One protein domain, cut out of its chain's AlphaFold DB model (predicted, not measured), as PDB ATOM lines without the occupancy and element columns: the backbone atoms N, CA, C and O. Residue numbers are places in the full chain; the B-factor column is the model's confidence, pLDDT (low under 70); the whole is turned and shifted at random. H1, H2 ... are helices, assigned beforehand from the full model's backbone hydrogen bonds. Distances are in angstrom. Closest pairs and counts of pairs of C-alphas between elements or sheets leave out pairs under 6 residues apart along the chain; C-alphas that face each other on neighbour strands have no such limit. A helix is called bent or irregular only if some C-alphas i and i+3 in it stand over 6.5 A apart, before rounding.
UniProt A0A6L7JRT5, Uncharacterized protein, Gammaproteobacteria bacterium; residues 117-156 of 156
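What this domain is: This is residues 117 to 156 of the 156 residues of an uncharacterized protein of Gammaproteobacteria bacterium (UniProt A0A6L7JRT5). One long helix, H1, makes most of the length, and a short helix, H2, turns off across its line beyond its far end, so that the two make an open L with a short stretch of chain at the corner. The helices do not fold back on each other, and there is no packed core. The printed part has 40 residues with two named helices, H1 then H2, and no named strand; the class is all helix. The whole is extended, with a radius of gyration of the C-alphas of 16.1 A and spans of 47 by 19 by 11 A.

Where its parts are: Start at Glu 117, just before the first helix. Find C-alpha 118 at (-10.774, 63.612, 33.197); from there H1, residues 118 to 141, runs 34.5 A to C-alpha 141 at (-40.557, 47.371, 26.960). Pass residues 142 to 145 and you reach H2, residues 146 to 154, which runs 12.4 A and ends with C-alpha 154 at (-39.268, 29.419, 36.889).

How they stand to each other: Look along the link from H1 to H2: it has 4 residues and is tight. H1 and H2 are apart, with no C-alpha of the one within 8 A of the other. Neither helix is bent. In H1 and H2 every pair of O i and N i+4 is within hydrogen-bond range.

The domain as a whole: The two C-alphas farthest apart are those of Glu 117 and Asn 155, at 47.7 A. Residues 117 to 156 stand free: no C-alpha 8 or more residues away along the chain comes within 10 A. The printed part has no cut and ends at residue 156, the chain's last residue. The mean pLDDT of the printed part is 95.6, and residue 156 is the one residue under 70.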
ATOM      1  N   GLU A 117      -8.287  60.862  36.307       96.25
ATOM      2  CA  GLU A 117      -8.101  61.531  35.021       96.25
ATOM      3  C   GLU A 117      -9.460  61.928  34.419       96.25
ATOM      4  O   GLU A 117     -10.462  61.223  34.582       96.25
ATOM      5  N   GLN A 118      -9.513  63.055  33.704       96.38
ATOM      6  CA  GLN A 118     -10.774  63.612  33.197       96.38
ATOM      7  C   GLN A 118     -11.522  62.644  32.266       96.38
ATOM      8  O   GLN A 118     -12.734  62.498  32.373       96.38
ATOM      9  N   ASN A 119     -10.804  61.908  31.416       97.38
ATOM     10  CA  ASN A 119     -11.380  60.870  30.554       97.38
ATOM     11  C   ASN A 119     -12.087  59.753  31.348       97.38
ATOM     12  O   ASN A 119     -13.090  59.210  30.885       97.38
ATOM     13  N   VAL A 120     -11.584  59.397  32.535       96.69
ATOM     14  CA  VAL A 120     -12.213  58.406  33.421       96.69
ATOM     15  C   VAL A 120     -13.493  58.978  34.016       96.69
ATOM     16  O   VAL A 120     -14.515  58.294  34.035       96.69
ATOM     17  N   ILE A 121     -13.456  60.241  34.448       96.25
ATOM     18  CA  ILE A 121     -14.624  60.961  34.966       96.25
ATOM     19  C   ILE A 121     -15.723  61.023  33.898       96.25
ATOM     20  O   ILE A 121     -16.853  60.608  34.157       96.25
ATOM     21  N   ASP A 122     -15.386  61.461  32.686       97.88
ATOM     22  CA  ASP A 122     -16.327  61.574  31.568       97.88
ATOM     23  C   ASP A 122     -16.934  60.211  31.210       97.88
ATOM     24  O   ASP A 122     -18.145  60.092  31.006       97.88
ATOM     25  N   ARG A 123     -16.113  59.151  31.211       98.12
ATOM     26  CA  ARG A 123     -16.582  57.776  31.004       98.12
ATOM     27  C   ARG A 123     -17.575  57.348  32.082       98.12
ATOM     28  O   ARG A 123     -18.583  56.732  31.746       98.12
ATOM     29  N   TYR A 124     -17.315  57.636  33.357       97.56
ATOM     30  CA  TYR A 124     -18.236  57.283  34.441       97.56
ATOM     31  C   TYR A 124     -19.562  58.036  34.347       97.56
ATOM     32  O   TYR A 124     -20.610  57.418  34.526       97.56
ATOM     33  N   TYR A 125     -19.541  59.322  33.986       97.88
ATOM     34  CA  TYR A 125     -20.771  60.068  33.719       97.88
ATOM     35  C   TYR A 125     -21.558  59.482  32.546       97.88
ATOM     36  O   TYR A 125     -22.764  59.272  32.670       97.88
ATOM     37  N   ALA A 126     -20.888  59.162  31.436       98.19
ATOM     38  CA  ALA A 126     -21.539  58.556  30.278       98.19
ATOM     39  C   ALA A 126     -22.181  57.202  30.625       98.19
ATOM     40  O   ALA A 126     -23.331  56.965  30.264       98.19
ATOM     41  N   VAL A 127     -21.475  56.345  31.375       98.38
ATOM     42  CA  VAL A 127     -22.004  55.053  31.848       98.38
ATOM     43  C   VAL A 127     -23.209  55.247  32.767       98.38
ATOM     44  O   VAL A 127     -24.184  54.513  32.638       98.38
ATOM     45  N   ALA A 128     -23.178  56.229  33.671       98.38
ATOM     46  CA  ALA A 128     -24.308  56.507  34.552       98.38
ATOM     47  C   ALA A 128     -25.554  56.927  33.755       98.38
ATOM     48  O   ALA A 128     -26.621  56.351  33.953       98.38
ATOM     49  N   VAL A 129     -25.417  57.865  32.813       98.31
ATOM     50  CA  VAL A 129     -26.531  58.321  31.961       98.31
ATOM     51  C   VAL A 129     -27.100  57.172  31.130       98.31
ATOM     52  O   VAL A 129     -28.297  56.903  31.181       98.31
ATOM     53  N   ASP A 130     -26.236  56.441  30.428       98.38
ATOM     54  CA  ASP A 130     -26.643  55.305  29.602       98.38
ATOM     55  C   ASP A 130     -27.288  54.182  30.438       98.38
ATOM     56  O   ASP A 130     -28.232  53.546  29.976       98.38
ATOM     57  N   SER A 131     -26.866  53.977  31.694       98.44
ATOM     58  CA  SER A 131     -27.510  53.004  32.586       98.44
ATOM     59  C   SER A 131     -28.967  53.359  32.903       98.44
ATOM     60  O   SER A 131     -29.825  52.477  32.851       98.44
ATOM     61  N   PHE A 132     -29.273  54.642  33.134       98.25
ATOM     62  CA  PHE A 132     -30.644  55.104  33.363       98.25
ATOM     63  C   PHE A 132     -31.502  55.006  32.100       98.25
ATOM     64  O   PHE A 132     -32.661  54.601  32.174       98.25
ATOM     65  N   ASP A 133     -30.941  55.334  30.935       98.19
ATOM     66  CA  ASP A 133     -31.661  55.219  29.666       98.19
ATOM     67  C   ASP A 133     -31.972  53.758  29.322       98.19
ATOM     68  O   ASP A 133     -33.063  53.447  28.843       98.19
ATOM     69  N   ARG A 134     -31.031  52.839  29.575       98.12
ATOM     70  CA  ARG A 134     -31.258  51.398  29.397       98.12
ATOM     71  C   ARG A 134     -32.294  50.865  30.370       98.12
ATOM     72  O   ARG A 134     -33.161  50.119  29.932       98.12
ATOM     73  N   GLN A 135     -32.217  51.252  31.644       98.31
ATOM     74  CA  GLN A 135     -33.219  50.872  32.636       98.31
ATOM     75  C   GLN A 135     -34.615  51.288  32.161       98.31
ATOM     76  O   GLN A 135     -35.494  50.440  32.063       98.31
ATOM     77  N   ARG A 136     -34.787  52.550  31.752       97.94
ATOM     78  CA  ARG A 136     -36.071  53.049  31.252       97.94
ATOM     79  C   ARG A 136     -36.565  52.280  30.033       97.94
ATOM     80  O   ARG A 136     -37.729  51.925  29.976       97.94
ATOM     81  N   LYS A 137     -35.689  51.990  29.069       97.81
ATOM     82  CA  LYS A 137     -36.061  51.197  27.888       97.81
ATOM     83  C   LYS A 137     -36.508  49.783  28.251       97.81
ATOM     84  O   LYS A 137     -37.359  49.248  27.554       97.81
ATOM     85  N   ILE A 138     -35.939  49.177  29.295       96.25
ATOM     86  CA  ILE A 138     -36.375  47.865  29.788       96.25
ATOM     87  C   ILE A 138     -37.769  48.011  30.395       96.25
ATOM     88  O   ILE A 138     -38.688  47.369  29.911       96.25
ATOM     89  N   GLU A 139     -37.943  48.943  31.334       95.94
ATOM     90  CA  GLU A 139     -39.226  49.208  32.004       95.94
ATOM     91  C   GLU A 139     -40.348  49.586  31.013       95.94
ATOM     92  O   GLU A 139     -41.493  49.181  31.176       95.94
ATOM     93  N   GLU A 140     -40.035  50.336  29.952       96.50
ATOM     94  CA  GLU A 140     -40.979  50.698  28.882       96.50
ATOM     95  C   GLU A 140     -41.259  49.552  27.897       96.50
ATOM     96  O   GLU A 140     -42.241  49.616  27.157       96.50
ATOM     97  N   SER A 141     -40.394  48.534  27.843       95.69
ATOM     98  CA  SER A 141     -40.557  47.371  26.960       95.69
ATOM     99  C   SER A 141     -41.115  46.136  27.667       95.69
ATOM    100  O   SER A 141     -41.329  45.121  27.001       95.69
ATOM    101  N   ASP A 142     -41.394  46.227  28.970       94.00
ATOM    102  CA  ASP A 142     -42.114  45.196  29.710       94.00
ATOM    103  C   ASP A 142     -43.520  45.001  29.116       94.00
ATOM    104  O   ASP A 142     -44.348  45.912  29.061       94.00
ATOM    105  N   ASP A 143     -43.785  43.783  28.649       93.94
ATOM    106  CA  ASP A 143     -45.029  43.390  27.976       93.94
ATOM    107  C   ASP A 143     -45.977  42.587  28.878       93.94
ATOM    108  O   ASP A 143     -47.079  42.208  28.470       93.94
ATOM    109  N   THR A 144     -45.548  42.313  30.107       93.94
ATOM    110  CA  THR A 144     -46.248  41.478  31.072       93.94
ATOM    111  C   THR A 144     -46.020  42.000  32.483       93.94
ATOM    112  O   THR A 144     -44.993  42.611  32.771       93.94
ATOM    113  N   ASP A 145     -46.964  41.747  33.385       95.44
ATOM    114  CA  ASP A 145     -46.763  42.038  34.801       95.44
ATOM    115  C   ASP A 145     -45.682  41.130  35.417       95.44
ATOM    116  O   ASP A 145     -45.325  40.071  34.884       95.44
ATOM    117  N   PHE A 146     -45.173  41.557  36.571       95.12
ATOM    118  CA  PHE A 146     -44.078  40.887  37.260       95.12
ATOM    119  C   PHE A 146     -44.408  39.447  37.683       95.12
ATOM    120  O   PHE A 146     -43.539  38.580  37.581       95.12
ATOM    121  N   ASP A 147     -45.644  39.158  38.103       96.56
ATOM    122  CA  ASP A 147     -46.031  37.817  38.556       96.56
ATOM    123  C   ASP A 147     -46.016  36.834  37.379       96.56
ATOM    124  O   ASP A 147     -45.406  35.763  37.453       96.56
ATOM    125  N   THR A 148     -46.576  37.245  36.239       95.00
ATOM    126  CA  THR A 148     -46.541  36.461  34.998       95.00
ATOM    127  C   THR A 148     -45.105  36.254  34.494       95.00
ATOM    128  O   THR A 148     -44.762  35.173  34.002       95.00
ATOM    129  N   PHE A 149     -44.233  37.261  34.618       94.38
ATOM    130  CA  PHE A 149     -42.807  37.105  34.313       94.38
ATOM    131  C   PHE A 149     -42.150  36.036  35.201       94.38
ATOM    132  O   PHE A 149     -41.439  35.171  34.680       94.38
ATOM    133  N   LEU A 150     -42.407  36.052  36.515       95.88
ATOM    134  CA  LEU A 150     -41.848  35.074  37.455       95.88
ATOM    135  C   LEU A 150     -42.312  33.650  37.143       95.88
ATOM    136  O   LEU A 150     -41.484  32.737  37.102       95.88
ATOM    137  N   GLU A 151     -43.602  33.454  36.863       95.75
ATOM    138  CA  GLU A 151     -44.124  32.147  36.455       95.75
ATOM    139  C   GLU A 151     -43.410  31.629  35.202       95.75
ATOM    140  O   GLU A 151     -42.999  30.470  35.151       95.75
ATOM    141  N   ARG A 152     -43.204  32.481  34.191       93.88
ATOM    142  CA  ARG A 152     -42.469  32.100  32.975       93.88
ATOM    143  C   ARG A 152     -40.994  31.809  33.246       93.88
ATOM    144  O   ARG A 152     -40.439  30.921  32.608       93.88
ATOM    145  N   TYR A 153     -40.355  32.556  34.142       93.50
ATOM    146  CA  TYR A 153     -38.938  32.398  34.463       93.50
ATOM    147  C   TYR A 153     -38.647  31.062  35.157       93.50
ATOM    148  O   TYR A 153     -37.700  30.383  34.773       93.50
ATOM    149  N   PHE A 154     -39.470  30.664  36.132       94.44
ATOM    150  CA  PHE A 154     -39.268  29.419  36.889       94.44
ATOM    151  C   PHE A 154     -39.792  28.160  36.190       94.44
ATOM    152  O   PHE A 154     -39.413  27.056  36.573       94.44
ATOM    153  N   ASN A 155     -40.654  28.315  35.181       90.56
ATOM    154  CA  ASN A 155     -41.149  27.210  34.357       90.56
ATOM    155  C   ASN A 155     -40.341  26.999  33.059       90.56
ATOM    156  O   ASN A 155     -40.731  26.176  32.229       90.56
ATOM    157  N   ARG A 156     -39.250  27.749  32.863       65.62
ATOM    158  CA  ARG A 156     -38.225  27.475  31.843       65.62
ATOM    159  C   ARG A 156     -37.168  26.524  32.386       65.62
ATOM    160  O   ARG A 156     -36.701  25.693  31.578       65.62
TER     161      ARG A 156